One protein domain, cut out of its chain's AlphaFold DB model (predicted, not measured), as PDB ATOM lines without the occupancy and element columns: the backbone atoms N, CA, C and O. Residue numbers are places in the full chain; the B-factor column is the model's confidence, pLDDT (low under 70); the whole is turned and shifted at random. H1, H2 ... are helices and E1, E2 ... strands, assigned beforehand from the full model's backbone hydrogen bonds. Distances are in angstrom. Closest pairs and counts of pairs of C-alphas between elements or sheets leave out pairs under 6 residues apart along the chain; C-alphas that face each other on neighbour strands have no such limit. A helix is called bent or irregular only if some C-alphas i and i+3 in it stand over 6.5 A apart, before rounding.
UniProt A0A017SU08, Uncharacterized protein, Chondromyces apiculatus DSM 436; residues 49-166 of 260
ATOM      1  N   CYS A  49      -5.396  49.270 -13.549       96.25
ATOM      2  CA  CYS A  49      -6.255  49.519 -12.388       96.25
ATOM      3  C   CYS A  49      -7.166  48.313 -12.105       96.25
ATOM      4  O   CYS A  49      -7.092  47.732 -11.024       96.25
ATOM      5  N   THR A  50      -7.938  47.862 -13.102       94.50
ATOM      6  CA  THR A  50      -8.848  46.705 -13.003       94.50
ATOM      7  C   THR A  50      -8.092  45.419 -12.670       94.50
ATOM      8  O   THR A  50      -8.535  44.593 -11.875       94.50
ATOM      9  N   VAL A  51      -6.897  45.255 -13.244       93.88
ATOM     10  CA  VAL A  51      -6.016  44.116 -12.953       93.88
ATOM     11  C   VAL A  51      -5.588  44.094 -11.483       93.88
ATOM     12  O   VAL A  51      -5.520  43.019 -10.891       93.88
ATOM     13  N   LYS A  52      -5.306  45.256 -10.884       93.56
ATOM     14  CA  LYS A  52      -4.924  45.373  -9.469       93.56
ATOM     15  C   LYS A  52      -6.125  45.221  -8.531       93.56
ATOM     16  O   LYS A  52      -5.982  44.605  -7.477       93.56
ATOM     17  N   SER A  53      -7.298  45.736  -8.905       92.00
ATOM     18  CA  SER A  53      -8.502  45.689  -8.063       92.00
ATOM     19  C   SER A  53      -9.160  44.308  -8.002       92.00
ATOM     20  O   SER A  53      -9.803  43.999  -7.003       92.00
ATOM     21  N   ARG A  54      -8.949  43.433  -8.998       90.19
ATOM     22  CA  ARG A  54      -9.580  42.097  -9.057       90.19
ATOM     23  C   ARG A  54      -9.382  41.242  -7.796       90.19
ATOM     24  O   ARG A  54     -10.281  40.530  -7.382       90.19
ATOM     25  N   LYS A  55      -8.206  41.309  -7.159       88.00
ATOM     26  CA  LYS A  55      -7.921  40.516  -5.949       88.00
ATOM     27  C   LYS A  55      -8.689  41.050  -4.738       88.00
ATOM     28  O   LYS A  55      -8.968  40.312  -3.806       88.00
ATOM     29  N   ALA A  56      -9.026  42.336  -4.747       86.62
ATOM     30  CA  ALA A  56      -9.772  42.942  -3.658       86.62
ATOM     31  C   ALA A  56     -11.250  42.509  -3.672       86.62
ATOM     32  O   ALA A  56     -11.831  42.363  -2.605       86.62
ATOM     33  N   VAL A  57     -11.826  42.232  -4.852       88.56
ATOM     34  CA  VAL A  57     -13.217  41.746  -4.981       88.56
ATOM     35  C   VAL A  57     -13.382  40.243  -4.756       88.56
ATOM     36  O   VAL A  57     -14.505  39.785  -4.600       88.56
ATOM     37  N   SER A  58     -12.297  39.466  -4.687       87.38
ATOM     38  CA  SER A  58     -12.378  38.030  -4.378       87.38
ATOM     39  C   SER A  58     -12.476  37.724  -2.882       87.38
ATOM     40  O   SER A  58     -12.500  36.557  -2.506       87.38
ATOM     41  N   THR A  59     -12.436  38.736  -2.015       83.62
ATOM     42  CA  THR A  59     -12.516  38.514  -0.567       83.62
ATOM     43  C   THR A  59     -13.990  38.506  -0.156       83.62
ATOM     44  O   THR A  59     -14.652  39.525  -0.364       83.62
ATOM     45  N   PRO A  60     -14.521  37.400   0.402       65.94
ATOM     46  CA  PRO A  60     -15.905  37.345   0.860       65.94
ATOM     47  C   PRO A  60     -16.160  38.417   1.921       65.94
ATOM     48  O   PRO A  60     -15.331  38.642   2.807       65.94
ATOM     49  N   ARG A  61     -17.313  39.082   1.835       67.12
ATOM     50  CA  ARG A  61     -17.732  40.074   2.829       67.12
ATOM     51  C   ARG A  61     -18.572  39.428   3.917       67.12
ATOM     52  O   ARG A  61     -19.435  38.611   3.630       67.12
ATOM     53  N   ILE A  62     -18.323  39.866   5.148       59.12
ATOM     54  CA  ILE A  62     -19.102  39.501   6.339       59.12
ATOM     55  C   ILE A  62     -20.029  40.670   6.763       59.12
ATOM     56  O   ILE A  62     -20.951  40.464   7.538       59.12
ATOM     57  N   ALA A  63     -19.832  41.890   6.233       63.16
ATOM     58  CA  ALA A  63     -20.641  43.076   6.562       63.16
ATOM     59  C   ALA A  63     -20.737  44.097   5.407       63.16
ATOM     60  O   ALA A  63     -19.887  44.089   4.506       63.16
ATOM     61  N   THR A  64     -21.736  44.991   5.482       64.62
ATOM     62  CA  THR A  64     -22.052  46.116   4.571       64.62
ATOM     63  C   THR A  64     -20.932  47.155   4.451       64.62
ATOM     64  O   THR A  64     -20.015  47.220   5.268       64.62
ATOM     65  N   GLY A  65     -20.882  47.876   3.318       77.56
ATOM     66  CA  GLY A  65     -19.820  48.846   2.965       77.56
ATOM     67  C   GLY A  65     -19.696  50.009   3.917       77.56
ATOM     68  O   GLY A  65     -20.651  50.362   4.592       77.56
ATOM     69  N   THR A  66     -18.526  50.634   3.907       84.44
ATOM     70  CA  THR A  66     -18.328  51.952   4.518       84.44
ATOM     71  C   THR A  66     -18.188  53.038   3.461       84.44
ATOM     72  O   THR A  66     -18.474  54.195   3.745       84.44
ATOM     73  N   GLU A  67     -17.773  52.683   2.241       88.19
ATOM     74  CA  GLU A  67     -17.486  53.655   1.190       88.19
ATOM     75  C   GLU A  67     -18.744  53.935   0.358       88.19
ATOM     76  O   GLU A  67     -19.267  53.006  -0.270       88.19
ATOM     77  N   PRO A  68     -19.236  55.184   0.317       92.31
ATOM     78  CA  PRO A  68     -20.383  55.537  -0.502       92.31
ATOM     79  C   PRO A  68     -20.017  55.562  -1.991       92.31
ATOM     80  O   PRO A  68     -18.966  56.067  -2.391       92.31
ATOM     81  N   TRP A  69     -20.920  55.064  -2.829       92.38
ATOM     82  CA  TRP A  69     -20.816  55.098  -4.285       92.38
ATOM     83  C   TRP A  69     -22.187  55.343  -4.919       92.38
ATOM     84  O   TRP A  69     -23.205  54.909  -4.390       92.38
ATOM     85  N   GLU A  70     -22.229  56.020  -6.062       89.81
ATOM     86  CA  GLU A  70     -23.478  56.247  -6.797       89.81
ATOM     87  C   GLU A  70     -23.822  55.014  -7.654       89.81
ATOM     88  O   GLU A  70     -23.025  54.589  -8.497       89.81
ATOM     89  N   GLY A  71     -24.993  54.420  -7.424       84.50
ATOM     90  CA  GLY A  71     -25.540  53.313  -8.211       84.50
ATOM     91  C   GLY A  71     -26.066  53.748  -9.582       84.50
ATOM     92  O   GLY A  71     -26.002  54.917  -9.958       84.50
ATOM     93  N   ILE A  72     -26.589  52.791 -10.356       85.50
ATOM     94  CA  ILE A  72     -27.169  53.070 -11.685       85.50
ATOM     95  C   ILE A  72     -28.392  53.992 -11.580       85.50
ATOM     96  O   ILE A  72     -28.497  54.927 -12.371       85.50
ATOM     97  N   ASP A  73     -29.268  53.769 -10.597       86.25
ATOM     98  CA  ASP A  73     -30.534  54.504 -10.439       86.25
ATOM     99  C   ASP A  73     -30.378  55.760  -9.558       86.25
ATOM    100  O   ASP A  73     -31.358  56.347  -9.107       86.25
ATOM    101  N   GLY A  74     -29.134  56.184  -9.297       86.94
ATOM    102  CA  GLY A  74     -28.818  57.332  -8.443       86.94
ATOM    103  C   GLY A  74     -28.876  57.044  -6.937       86.94
ATOM    104  O   GLY A  74     -28.644  57.949  -6.137       86.94
ATOM    105  N   GLN A  75     -29.149  55.802  -6.522       91.25
ATOM    106  CA  GLN A  75     -29.087  55.388  -5.118       91.25
ATOM    107  C   GLN A  75     -27.649  55.389  -4.589       91.25
ATOM    108  O   GLN A  75     -26.704  55.049  -5.303       91.25
ATOM    109  N   GLN A  76     -27.481  55.721  -3.310       92.25
ATOM    110  CA  GLN A  76     -26.193  55.615  -2.634       92.25
ATOM    111  C   GLN A  76     -25.974  54.169  -2.171       92.25
ATOM    112  O   GLN A  76     -26.716  53.648  -1.341       92.25
ATOM    113  N   LEU A  77     -24.961  53.515  -2.732       92.31
ATOM    114  CA  LEU A  77     -24.542  52.158  -2.402       92.31
ATOM    115  C   LEU A  77     -23.332  52.205  -1.474       92.31
ATOM    116  O   LEU A  77     -22.439  53.029  -1.656       92.31
ATOM    117  N   PHE A  78     -23.270  51.281  -0.520       91.00
ATOM    118  CA  PHE A  78     -22.133  51.165   0.384       91.00
ATOM    119  C   PHE A  78     -21.257  49.980  -0.013       91.00
ATOM    120  O   PHE A  78     -21.600  48.812   0.189       91.00
ATOM    121  N   LEU A  79     -20.070  50.286  -0.528       91.81
ATOM    122  CA  LEU A  79     -19.085  49.314  -0.985       91.81
ATOM    123  C   LEU A  79     -17.977  49.115   0.057       91.81
ATOM    124  O   LEU A  79     -17.672  49.989   0.870       91.81
ATOM    125  N   SER A  80     -17.352  47.940   0.056       91.88
ATOM    126  CA  SER A  80     -16.067  47.761   0.736       91.88
ATOM    127  C   SER A  80     -14.984  48.541   0.000       91.88
ATOM    128  O   SER A  80     -15.109  48.835  -1.188       91.88
ATOM    129  N   THR A  81     -13.849  48.789   0.651       91.00
ATOM    130  CA  THR A  81     -12.697  49.434   0.003       91.00
ATOM    131  C   THR A  81     -12.242  48.697  -1.268       91.00
ATOM    132  O   THR A  81     -11.762  49.321  -2.216       91.00
ATOM    133  N   GLY A  82     -12.376  47.366  -1.311       91.25
ATOM    134  CA  GLY A  82     -12.034  46.561  -2.485       91.25
ATOM    135  C   GLY A  82     -13.013  46.742  -3.643       91.25
ATOM    136  O   GLY A  82     -12.592  46.973  -4.778       91.25
ATOM    137  N   GLU A  83     -14.307  46.693  -3.344       93.56
ATOM    138  CA  GLU A  83     -15.390  46.897  -4.311       93.56
ATOM    139  C   GLU A  83     -15.411  48.335  -4.836       93.56
ATOM    140  O   GLU A  83     -15.500  48.540  -6.044       93.56
ATOM    141  N   TYR A  84     -15.212  49.324  -3.959       94.38
ATOM    142  CA  TYR A  84     -15.068  50.735  -4.319       94.38
ATOM    143  C   TYR A  84     -13.934  50.932  -5.326       94.38
ATOM    144  O   TYR A  84     -14.111  51.570  -6.364       94.38
ATOM    145  N   LYS A  85     -12.761  50.333  -5.070       94.44
ATOM    146  CA  LYS A  85     -11.627  50.382  -6.005       94.44
ATOM    147  C   LYS A  85     -11.959  49.705  -7.330       94.44
ATOM    148  O   LYS A  85     -11.554  50.206  -8.375       94.44
ATOM    149  N   ALA A  86     -12.678  48.585  -7.319       95.62
ATOM    150  CA  ALA A  86     -13.092  47.914  -8.547       95.62
ATOM    151  C   ALA A  86     -14.076  48.756  -9.371       95.62
ATOM    152  O   ALA A  86     -13.833  48.937 -10.564       95.62
ATOM    153  N   ALA A  87     -15.103  49.328  -8.741       96.12
ATOM    154  CA  ALA A  87     -16.059  50.235  -9.376       96.12
ATOM    155  C   ALA A  87     -15.381  51.514  -9.898       96.12
ATOM    156  O   ALA A  87     -15.626  51.926 -11.030       96.12
ATOM    157  N   SER A  88     -14.444  52.080  -9.129       95.81
ATOM    158  CA  SER A  88     -13.614  53.218  -9.547       95.81
ATOM    159  C   SER A  88     -12.732  52.886 -10.748       95.81
ATOM    160  O   SER A  88     -12.628  53.665 -11.685       95.81
ATOM    161  N   CYS A  89     -12.086  51.719 -10.763       96.75
ATOM    162  CA  CYS A  89     -11.290  51.303 -11.916       96.75
ATOM    163  C   CYS A  89     -12.165  51.039 -13.150       96.75
ATOM    164  O   CYS A  89     -11.730  51.296 -14.269       96.75
ATOM    165  N   ALA A  90     -13.379  50.517 -12.958       96.75
ATOM    166  CA  ALA A  90     -14.349  50.308 -14.026       96.75
ATOM    167  C   ALA A  90     -14.861  51.639 -14.604       96.75
ATOM    168  O   ALA A  90     -14.990  51.752 -15.822       96.75
ATOM    169  N   SER A  91     -15.052  52.670 -13.771       96.44
ATOM    170  CA  SER A  91     -15.498  53.996 -14.222       96.44
ATOM    171  C   SER A  91     -14.480  54.737 -15.096       96.44
ATOM    172  O   SER A  91     -14.863  55.644 -15.833       96.44
ATOM    173  N   LEU A  92     -13.206  54.320 -15.078       96.56
ATOM    174  CA  LEU A  92     -12.180  54.801 -16.013       96.56
ATOM    175  C   LEU A  92     -12.395  54.304 -17.452       96.56
ATOM    176  O   LEU A  92     -11.857  54.905 -18.377       96.56
ATOM    177  N   ILE A  93     -13.120  53.195 -17.640       96.12
ATOM    178  CA  ILE A  93     -13.497  52.687 -18.967       96.12
ATOM    179  C   ILE A  93     -14.754  53.414 -19.431       96.12
ATOM    180  O   ILE A  93     -14.773  54.004 -20.505       96.12
ATOM    181  N   ASP A  94     -15.792  53.365 -18.599       96.69
ATOM    182  CA  ASP A  94     -17.067  54.026 -18.822       96.69
ATOM    183  C   ASP A  94     -17.763  54.250 -17.472       96.69
ATOM    184  O   ASP A  94     -17.789  53.363 -16.614       96.69
ATOM    185  N   LYS A  95     -18.338  55.441 -17.266       95.75
ATOM    186  CA  LYS A  95     -18.956  55.800 -15.978       95.75
ATOM    187  C   LYS A  95     -20.140  54.894 -15.647       95.75
ATOM    188  O   LYS A  95     -20.287  54.480 -14.498       95.75
ATOM    189  N   GLU A  96     -20.961  54.565 -16.641       96.06
ATOM    190  CA  GLU A  96     -22.128  53.705 -16.458       96.06
ATOM    191  C   GLU A  96     -21.718  52.255 -16.183       96.06
ATOM    192  O   GLU A  96     -22.327  51.588 -15.347       96.06
ATOM    193  N   PHE A  97     -20.639  51.771 -16.802       97.12
ATOM    194  CA  PHE A  97     -20.029  50.493 -16.439       97.12
ATOM    195  C   PHE A  97     -19.573  50.472 -14.975       97.12
ATOM    196  O   PHE A  97     -19.875  49.518 -14.260       97.12
ATOM    197  N   GLY A  98     -18.929  51.539 -14.490       96.31
ATOM    198  CA  GLY A  98     -18.574  51.679 -13.074       96.31
ATOM    199  C   GLY A  98     -19.784  51.593 -12.136       96.31
ATOM    200  O   GLY A  98     -19.730  50.883 -11.131       96.31
ATOM    201  N   ARG A  99     -20.897  52.249 -12.490       96.81
ATOM    202  CA  ARG A  99     -22.169  52.168 -11.748       96.81
ATOM    203  C   ARG A  99     -22.760  50.757 -11.772       96.81
ATOM    204  O   ARG A  99     -23.145  50.254 -10.725       96.81
ATOM    205  N   ARG A 100     -22.760  50.079 -12.927       96.25
ATOM    206  CA  ARG A 100     -23.225  48.684 -13.048       96.25
ATOM    207  C   ARG A 100     -22.401  47.711 -12.213       96.25
ATOM    208  O   ARG A 100     -22.966  46.849 -11.544       96.25
ATOM    209  N   VAL A 101     -21.079  47.869 -12.211       96.38
ATOM    210  CA  VAL A 101     -20.171  47.084 -11.364       96.38
ATOM    211  C   VAL A 101     -20.463  47.330  -9.884       96.38
ATOM    212  O   VAL A 101     -20.563  46.370  -9.125       96.38
ATOM    213  N   ALA A 102     -20.639  48.588  -9.474       95.56
ATOM    214  CA  ALA A 102     -20.995  48.928  -8.099       95.56
ATOM    215  C   ALA A 102     -22.330  48.301  -7.674       95.56
ATOM    216  O   ALA A 102     -22.382  47.648  -6.635       95.56
ATOM    217  N   SER A 103     -23.376  48.434  -8.495       95.38
ATOM    218  CA  SER A 103     -24.686  47.824  -8.244       95.38
ATOM    219  C   SER A 103     -24.593  46.307  -8.099       95.38
ATOM    220  O   SER A 103     -25.163  45.760  -7.162       95.38
ATOM    221  N   ALA A 104     -23.827  45.627  -8.958       95.25
ATOM    222  CA  ALA A 104     -23.636  44.181  -8.859       95.25
ATOM    223  C   ALA A 104     -22.881  43.771  -7.581       95.25
ATOM    224  O   ALA A 104     -23.236  42.780  -6.951       95.25
ATOM    225  N   LEU A 105     -21.850  44.525  -7.181       93.75
ATOM    226  CA  LEU A 105     -21.053  44.236  -5.980       93.75
ATOM    227  C   LEU A 105     -21.798  44.548  -4.673       93.75
ATOM    228  O   LEU A 105     -21.518  43.920  -3.656       93.75
ATOM    229  N   ALA A 106     -22.739  45.491  -4.695       93.12
ATOM    230  CA  ALA A 106     -23.512  45.888  -3.521       93.12
ATOM    231  C   ALA A 106     -24.586  44.864  -3.105       93.12
ATOM    232  O   ALA A 106     -25.093  44.954  -1.992       93.12
ATOM    233  N   LEU A 107     -24.931  43.896  -3.962       92.12
ATOM    234  CA  LEU A 107     -25.950  42.883  -3.666       92.12
ATOM    235  C   LEU A 107     -25.494  41.953  -2.538       92.12
ATOM    236  O   LEU A 107     -24.480  41.273  -2.681       92.12
ATOM    237  N   GLU A 108     -26.221  41.911  -1.424       89.38
ATOM    238  CA  GLU A 108     -25.899  41.043  -0.279       89.38
ATOM    239  C   GLU A 108     -26.185  39.568  -0.567       89.38
ATOM    240  O   GLU A 108     -25.397  38.698  -0.193       89.38
ATOM    241  N   ASP A 109     -27.280  39.303  -1.280       91.25
ATOM    242  CA  ASP A 109     -27.648  37.963  -1.711       91.25
ATOM    243  C   ASP A 109     -26.639  37.419  -2.736       91.25
ATOM    244  O   ASP A 109     -26.322  38.060  -3.744       91.25
ATOM    245  N   GLN A 110     -26.097  36.235  -2.452       90.81
ATOM    246  CA  GLN A 110     -25.000  35.652  -3.225       90.81
ATOM    247  C   GLN A 110     -25.452  35.207  -4.614       90.81
ATOM    248  O   GLN A 110     -24.693  35.351  -5.576       90.81
ATOM    249  N   GLU A 111     -26.678  34.696  -4.725       93.25
ATOM    250  CA  GLU A 111     -27.255  34.259  -5.991       93.25
ATOM    251  C   GLU A 111     -27.525  35.466  -6.895       93.25
ATOM    252  O   GLU A 111     -27.040  35.514  -8.029       93.25
ATOM    253  N   ALA A 112     -28.195  36.495  -6.375       94.44
ATOM    254  CA  ALA A 112     -28.447  37.742  -7.087       94.44
ATOM    255  C   ALA A 112     -27.136  38.414  -7.514       94.44
ATOM    256  O   ALA A 112     -27.009  38.869  -8.654       94.44
ATOM    257  N   ARG A 113     -26.122  38.429  -6.638       93.31
ATOM    258  CA  ARG A 113     -24.777  38.917  -6.969       93.31
ATOM    259  C   ARG A 113     -24.161  38.112  -8.110       93.31
ATOM    260  O   ARG A 113     -23.618  38.706  -9.041       93.31
ATOM    261  N   ALA A 114     -24.241  36.784  -8.070       95.50
ATOM    262  CA  ALA A 114     -23.701  35.927  -9.119       95.50
ATOM    263  C   ALA A 114     -24.384  36.178 -10.473       95.50
ATOM    264  O   ALA A 114     -23.701  36.365 -11.483       95.50
ATOM    265  N   GLN A 115     -25.713  36.285 -10.491       97.00
ATOM    266  CA  GLN A 115     -26.487  36.609 -11.692       97.00
ATOM    267  C   GLN A 115     -26.174  38.017 -12.223       97.00
ATOM    268  O   GLN A 115     -26.009  38.207 -13.430       97.00
ATOM    269  N   ALA A 116     -26.006  39.008 -11.343       96.12
ATOM    270  CA  ALA A 116     -25.607  40.357 -11.736       96.12
ATOM    271  C   ALA A 116     -24.207  40.379 -12.378       96.12
ATOM    272  O   ALA A 116     -23.993  41.076 -13.372       96.12
ATOM    273  N   MET A 117     -23.265  39.569 -11.880       96.81
ATOM    274  CA  MET A 117     -21.941  39.410 -12.497       96.81
ATOM    275  C   MET A 117     -22.021  38.789 -13.893       96.81
ATOM    276  O   MET A 117     -21.321  39.242 -14.801       96.81
ATOM    277  N   VAL A 118     -22.895  37.801 -14.098       97.81
ATOM    278  CA  VAL A 118     -23.172  37.239 -15.431       97.81
ATOM    279  C   VAL A 118     -23.729  38.318 -16.362       97.81
ATOM    280  O   VAL A 118     -23.271  38.452 -17.498       97.81
ATOM    281  N   ALA A 119     -24.668  39.141 -15.886       97.31
ATOM    282  CA  ALA A 119     -25.281  40.203 -16.682       97.31
ATOM    283  C   ALA A 119     -24.262  41.242 -17.186       97.31
ATOM    284  O   ALA A 119     -24.363  41.683 -18.335       97.31
ATOM    285  N   LEU A 120     -23.245  41.581 -16.379       97.06
ATOM    286  CA  LEU A 120     -22.135  42.453 -16.795       97.06
ATOM    287  C   LEU A 120     -21.358  41.881 -17.987       97.06
ATOM    288  O   LEU A 120     -20.905  42.631 -18.848       97.06
ATOM    289  N   VAL A 121     -21.191  40.558 -18.032       97.38
ATOM    290  CA  VAL A 121     -20.424  39.865 -19.078       97.38
ATOM    291  C   VAL A 121     -21.272  39.606 -20.326       97.38
ATOM    292  O   VAL A 121     -20.732  39.650 -21.432       97.38
ATOM    293  N   ARG A 122     -22.587  39.388 -20.177       96.75
ATOM    294  CA  ARG A 122     -23.532  39.220 -21.300       96.75
ATOM    295  C   ARG A 122     -23.682  40.491 -22.134       96.75
ATOM    296  O   ARG A 122     -23.676  40.411 -23.358       96.75
ATOM    297  N   ASN A 123     -23.802  41.648 -21.479       95.25
ATOM    298  CA  ASN A 123     -24.183  42.905 -22.131       95.25
ATOM    299  C   ASN A 123     -23.121  44.017 -22.001       95.25
ATOM    300  O   ASN A 123     -23.420  45.085 -21.455       95.25
ATOM    301  N   PRO A 124     -21.878  43.813 -22.471       96.06
ATOM    302  CA  PRO A 124     -20.872  44.863 -22.449       96.06
ATOM    303  C   PRO A 124     -21.073  45.829 -23.623       96.06
ATOM    304  O   PRO A 124     -21.391  45.406 -24.738       96.06
ATOM    305  N   LYS A 125     -20.822  47.126 -23.416       96.12
ATOM    306  CA  LYS A 125     -20.957  48.142 -24.479       96.12
ATOM    307  C   LYS A 125     -19.743  48.222 -25.399       96.12
ATOM    308  O   LYS A 125     -19.820  48.792 -26.482       96.12
ATOM    309  N   SER A 126     -18.609  47.674 -24.971       95.25
ATOM    310  CA  SER A 126     -17.357  47.686 -25.727       95.25
ATOM    311  C   SER A 126     -16.486  46.476 -25.385       95.25
ATOM    312  O   SER A 126     -16.688  45.815 -24.366       95.25
ATOM    313  N   ASP A 127     -15.482  46.181 -26.212       94.94
ATOM    314  CA  ASP A 127     -14.530  45.107 -25.912       94.94
ATOM    315  C   ASP A 127     -13.700  45.369 -24.643       94.94
ATOM    316  O   ASP A 127     -13.620  44.460 -23.811       94.94
ATOM    317  N   PRO A 128     -13.125  46.570 -24.410       95.88
ATOM    318  CA  PRO A 128     -12.452  46.874 -23.147       95.88
ATOM    319  C   PRO A 128     -13.336  46.607 -21.926       95.88
ATOM    320  O   PRO A 128     -12.865  46.038 -20.939       95.88
ATOM    321  N   GLU A 129     -14.622  46.955 -22.024       96.94
ATOM    322  CA  GLU A 129     -15.611  46.652 -20.997       96.94
ATOM    323  C   GLU A 129     -15.804  45.145 -20.829       96.94
ATOM    324  O   GLU A 129     -15.684  44.650 -19.717       96.94
ATOM    325  N   ALA A 130     -16.010  44.390 -21.909       96.75
ATOM    326  CA  ALA A 130     -16.169  42.935 -21.855       96.75
ATOM    327  C   ALA A 130     -14.954  42.241 -21.209       96.75
ATOM    328  O   ALA A 130     -15.094  41.325 -20.395       96.75
ATOM    329  N   GLY A 131     -13.743  42.699 -21.542       96.00
ATOM    330  CA  GLY A 131     -12.502  42.201 -20.956       96.00
ATOM    331  C   GLY A 131     -12.383  42.506 -19.460       96.00
ATOM    332  O   GLY A 131     -11.915  41.651 -18.703       96.00
ATOM    333  N   ALA A 132     -12.805  43.698 -19.033       96.75
ATOM    334  CA  ALA A 132     -12.833  44.106 -17.630       96.75
ATOM    335  C   ALA A 132     -13.940  43.396 -16.839       96.75
ATOM    336  O   ALA A 132     -13.673  42.908 -15.743       96.75
ATOM    337  N   ALA A 133     -15.142  43.284 -17.408       97.50
ATOM    338  CA  ALA A 133     -16.299  42.611 -16.834       97.50
ATOM    339  C   ALA A 133     -15.979  41.149 -16.534       97.50
ATOM    340  O   ALA A 133     -16.160  40.722 -15.401       97.50
ATOM    341  N   TYR A 134     -15.391  40.416 -17.488       96.94
ATOM    342  CA  TYR A 134     -14.931  39.045 -17.248       96.94
ATOM    343  C   TYR A 134     -13.948  38.962 -16.074       96.94
ATOM    344  O   TYR A 134     -14.070  38.108 -15.197       96.94
ATOM    345  N   LEU A 135     -12.958  39.859 -16.042       96.56
ATOM    346  CA  LEU A 135     -11.926  39.870 -15.006       96.56
ATOM    347  C   LEU A 135     -12.498  40.174 -13.617       96.56
ATOM    348  O   LEU A 135     -12.060  39.578 -12.641       96.56
ATOM    349  N   LEU A 136     -13.456  41.091 -13.519       96.69
ATOM    350  CA  LEU A 136     -14.110  41.424 -12.256       96.69
ATOM    351  C   LEU A 136     -15.092  40.327 -11.833       96.69
ATOM    352  O   LEU A 136     -15.016  39.873 -10.696       96.69
ATOM    353  N   ALA A 137     -15.936  39.845 -12.749       97.06
ATOM    354  CA  ALA A 137     -16.917  38.790 -12.502       97.06
ATOM    355  C   ALA A 137     -16.254  37.478 -12.065       97.06
ATOM    356  O   ALA A 137     -16.615  36.927 -11.031       97.06
ATOM    357  N   SER A 138     -15.235  37.001 -12.788       96.12
ATOM    358  CA  SER A 138     -14.532  35.752 -12.448       96.12
ATOM    359  C   SER A 138     -13.896  35.786 -11.053       96.12
ATOM    360  O   SER A 138     -13.947  34.791 -10.328       96.12
ATOM    361  N   PHE A 139     -13.335  36.929 -10.645       95.38
ATOM    362  CA  PHE A 139     -12.751  37.091  -9.314       95.38
ATOM    363  C   PHE A 139     -13.808  37.307  -8.228       95.38
ATOM    364  O   PHE A 139     -13.677  36.715  -7.159       95.38
ATOM    365  N   ALA A 140     -14.862  38.079  -8.494       94.75
ATOM    366  CA  ALA A 140     -15.974  38.247  -7.561       94.75
ATOM    367  C   ALA A 140     -16.656  36.901  -7.263       94.75
ATOM    368  O   ALA A 140     -16.806  36.536  -6.102       94.75
ATOM    369  N   LEU A 141     -16.955  36.110  -8.301       95.50
ATOM    370  CA  LEU A 141     -17.516  34.760  -8.165       95.50
ATOM    371  C   LEU A 141     -16.569  33.804  -7.428       95.50
ATOM    372  O   LEU A 141     -17.021  32.939  -6.690       95.50
ATOM    373  N   SER A 142     -15.249  33.961  -7.582       93.81
ATOM    374  CA  SER A 142     -14.276  33.129  -6.855       93.81
ATOM    375  C   SER A 142     -14.255  33.366  -5.342       93.81
ATOM    376  O   SER A 142     -13.755  32.510  -4.611       93.81
ATOM    377  N   GLY A 143     -14.770  34.517  -4.895       90.19
ATOM    378  CA  GLY A 143     -14.923  34.860  -3.484       90.19
ATOM    379  C   GLY A 143     -16.221  34.353  -2.855       90.19
ATOM    380  O   GLY A 143     -16.366  34.469  -1.642       90.19
ATOM    381  N   LEU A 144     -17.154  33.808  -3.642       91.88
ATOM    382  CA  LEU A 144     -18.417  33.249  -3.152       91.88
ATOM    383  C   LEU A 144     -18.264  31.764  -2.761       91.88
ATOM    384  O   LEU A 144     -17.300  31.119  -3.192       91.88
ATOM    385  N   PRO A 145     -19.188  31.205  -1.952       91.69
ATOM    386  CA  PRO A 145     -19.179  29.787  -1.597       91.69
ATOM    387  C   PRO A 145     -19.191  28.902  -2.841       91.69
ATOM    388  O   PRO A 145     -20.010  29.072  -3.743       91.69
ATOM    389  N   LYS A 146     -18.256  27.952  -2.903       91.62
ATOM    390  CA  LYS A 146     -18.062  27.106  -4.092       91.62
ATOM    391  C   LYS A 146     -19.085  25.985  -4.162       91.62
ATOM    392  O   LYS A 146     -19.284  25.413  -5.225       91.62
ATOM    393  N   GLU A 147     -19.700  25.662  -3.037       92.25
ATOM    394  CA  GLU A 147     -20.685  24.603  -2.877       92.25
ATOM    395  C   GLU A 147     -22.053  25.004  -3.452       92.25
ATOM    396  O   GLU A 147     -22.860  24.121  -3.727       92.25
ATOM    397  N   SER A 148     -22.301  26.302  -3.688       94.19
ATOM    398  CA  SER A 148     -23.533  26.781  -4.329       94.19
ATOM    399  C   SER A 148     -23.552  26.406  -5.820       94.19
ATOM    400  O   SER A 148     -22.656  26.822  -6.572       94.19
ATOM    401  N   PRO A 149     -24.559  25.639  -6.283       95.50
ATOM    402  CA  PRO A 149     -24.693  25.300  -7.697       95.50
ATOM    403  C   PRO A 149     -24.947  26.539  -8.566       95.50
ATOM    404  O   PRO A 149     -24.491  26.583  -9.709       95.50
ATOM    405  N   GLU A 150     -25.586  27.578  -8.027       94.75
ATOM    406  CA  GLU A 150     -25.858  28.840  -8.718       94.75
ATOM    407  C   GLU A 150     -24.562  29.600  -9.027       94.75
ATOM    408  O   GLU A 150     -24.355  30.063 -10.150       94.75
ATOM    409  N   VAL A 151     -23.635  29.667  -8.064       94.62
ATOM    410  CA  VAL A 151     -22.314  30.292  -8.254       94.62
ATOM    411  C   VAL A 151     -21.487  29.519  -9.284       94.62
ATOM    412  O   VAL A 151     -20.823  30.126 -10.131       94.62
ATOM    413  N   GLN A 152     -21.527  28.183  -9.250       96.44
ATOM    414  CA  GLN A 152     -20.834  27.352 -10.240       96.44
ATOM    415  C   GLN A 152     -21.408  27.546 -11.646       96.44
ATOM    416  O   GLN A 152     -20.637  27.713 -12.595       96.44
ATOM    417  N   ALA A 153     -22.737  27.578 -11.779       97.06
ATOM    418  CA  ALA A 153     -23.417  27.831 -13.043       97.06
ATOM    419  C   ALA A 153     -23.065  29.219 -13.595       97.06
ATOM    420  O   ALA A 153     -22.648  29.333 -14.747       97.06
ATOM    421  N   ALA A 154     -23.118  30.256 -12.755       97.06
ATOM    422  CA  ALA A 154     -22.735  31.616 -13.125       97.06
ATOM    423  C   ALA A 154     -21.278  31.694 -13.601       97.06
ATOM    424  O   ALA A 154     -20.974  32.336 -14.607       97.06
ATOM    425  N   LYS A 155     -20.360  31.007 -12.914       96.69
ATOM    426  CA  LYS A 155     -18.950  30.959 -13.311       96.69
ATOM    427  C   LYS A 155     -18.756  30.260 -14.655       96.69
ATOM    428  O   LYS A 155     -18.055  30.799 -15.511       96.69
ATOM    429  N   ALA A 156     -19.376  29.095 -14.844       97.06
ATOM    430  CA  ALA A 156     -19.319  28.359 -16.103       97.06
ATOM    431  C   ALA A 156     -19.864  29.203 -17.261       97.06
ATOM    432  O   ALA A 156     -19.294  29.209 -18.351       97.06
ATOM    433  N   GLU A 157     -20.923  29.967 -17.009       97.31
ATOM    434  CA  GLU A 157     -21.499  30.857 -18.002       97.31
ATOM    435  C   GLU A 157     -20.587  32.045 -18.339       97.31
ATOM    436  O   GLU A 157     -20.369  32.345 -19.512       97.31
ATOM    437  N   VAL A 158     -19.993  32.694 -17.333       97.25
ATOM    438  CA  VAL A 158     -19.010  33.771 -17.538       97.25
ATOM    439  C   VAL A 158     -17.817  33.278 -18.364       97.25
ATOM    440  O   VAL A 158     -17.380  33.974 -19.285       97.25
ATOM    441  N   ASP A 159     -17.309  32.079 -18.071       97.06
ATOM    442  CA  ASP A 159     -16.218  31.459 -18.826       97.06
ATOM    443  C   ASP A 159     -16.642  31.109 -20.263       97.06
ATOM    444  O   ASP A 159     -15.880  31.364 -21.199       97.06
ATOM    445  N   LEU A 160     -17.864  30.607 -20.465       96.94
ATOM    446  CA  LEU A 160     -18.423  30.315 -21.788       96.94
ATOM    447  C   LEU A 160     -18.545  31.582 -22.645       96.94
ATOM    448  O   LEU A 160     -18.068  31.607 -23.781       96.94
ATOM    449  N   ILE A 161     -19.140  32.653 -22.105       95.88
ATOM    450  CA  ILE A 161     -19.315  33.923 -22.825       95.88
ATOM    451  C   ILE A 161     -17.949  34.508 -23.195       95.88
ATOM    452  O   ILE A 161     -17.737  34.929 -24.334       95.88
ATOM    453  N   HIS A 162     -16.993  34.507 -22.262       95.06
ATOM    454  CA  HIS A 162     -15.652  35.027 -22.522       95.06
ATOM    455  C   HIS A 162     -14.884  34.182 -23.544       95.06
ATOM    456  O   HIS A 162     -14.246  34.739 -24.440       95.06
ATOM    457  N   GLY A 163     -14.974  32.854 -23.432       94.12
ATOM    458  CA  GLY A 163     -14.365  31.902 -24.357       94.12
ATOM    459  C   GLY A 163     -14.909  32.023 -25.773       94.12
ATOM    460  O   GLY A 163     -14.146  31.938 -26.734       94.12
ATOM    461  N   CYS A 164     -16.208  32.284 -25.912       94.25
ATOM    462  CA  CYS A 164     -16.828  32.491 -27.214       94.25
ATOM    463  C   CYS A 164     -16.551  33.865 -27.811       94.25
ATOM    464  O   CYS A 164     -16.382  33.968 -29.024       94.25
ATOM    465  N   ARG A 165     -16.440  34.906 -26.983       93.75
ATOM    466  CA  ARG A 165     -16.174  36.259 -27.473       93.75
ATOM    467  C   ARG A 165     -14.731  36.461 -27.914       93.75
ATOM    468  O   ARG A 165     -14.509  37.085 -28.942       93.75
ATOM    469  N   PHE A 166     -13.761  35.981 -27.140       94.62
ATOM    470  CA  PHE A 166     -12.347  36.282 -27.369       94.62
ATOM    471  C   PHE A 166     -11.518  35.034 -27.657       94.62
ATOM    472  O   PHE A 166     -11.850  33.917 -27.252       94.62
TER     473      PHE A 166
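What this domain is: This is residues 49 to 166 of the 260 residues of an uncharacterized protein of Chondromyces apiculatus DSM 436 (UniProt A0A017SU08). Five helices, H2 to H6, stand side by side in an up-and-down bundle, each running against the one before it; the short strand hairpin E1 and E2 packs on H2 and H3 at the side away from H6. H1 adds a sixth helix, packed on H2 and H5. The printed part has 118 residues with six named helices and two named strands, in the order H1 E1 E2 H2 H3 H4 H5 H6; the sheet, E1 - E2, is antiparallel and the class is mostly helix. The whole is compact and rounded, with a radius of gyration of the C-alphas of 12.8 A and spans of 35 by 32 by 26 A.

How they stand to each other: E1, residues 67 to 70, and E2, residues 76 to 79, form an antiparallel hairpin; N 69 and O 77 are 2.8 A apart and N 67 and O 79 3.0 A, both within hydrogen-bond range. The closest C-alphas of E2 and H3, residues 95 to 106, are those of Leu 79 and Ala 106, 6.1 A apart. The closest of E1 and H2, residues 81 to 91, are those of Glu 67 and Thr 81, 6.5 A apart. H2 and H3 touch as a helical hairpin, closest at the C-alphas of Ser 91 and Gly 98, 4.0 A, with a shallow tilt of 27 degrees, opposite ways. H3 touches H4, residues 110 to 122, at the C-alphas of Ala 104 and Ala 116, 5.2 A. H5, residues 127 to 142, is the hub; it touches H4 at the C-alphas of Met 117 and Ala 137, 5.1 A. With residues 129 to 136 alone H5 only just touches H2, with 3 pairs of C-alphas within 8 A, the closest being Ala 90 and Ala 132, 7.3 A. H6, residues 149 to 165, touches H4 the same way at a shallow tilt of 9 degrees, closest at the C-alphas of Val 118 and Val 158, 5.8 A. H6 also touches H5, closest at the C-alphas of Leu 141 and Lys 155, 6.6 A. H1, residues 49 to 57, touches H2 at the C-alphas of Ala 56 and Gly 82, 4.4 A, and H5 at those of Val 57 and Ala 140, 5.1 A. H3 and H6 are apart. In H2, H3, H4 and H6 every O i to N i+4 pair is within hydrogen-bond range; in H1 3 of 5 are and in H5 11 of 12.

Where its parts are: H1 begins at C-alpha 49 (-6.255, 49.519, -12.388) and is irregular, but only just: C-alphas 52 and 55 are 6.7 A apart. E1 starts at C-alpha 67 (-17.486, 53.655, 1.190). From first to last C-alpha H4 measures 18.5 A, H5 22.5 A and H6 24.2 A, ending at C-alpha 165 (-16.174, 36.259, -27.473).

The domain as a whole: The C-alphas of Thr 66 and Cys 164, the two farthest apart, are 37.3 A apart. The printed part has no cut and no long link. Mean pLDDT of the printed part is 92.6; residues 60 to 64 are under 70.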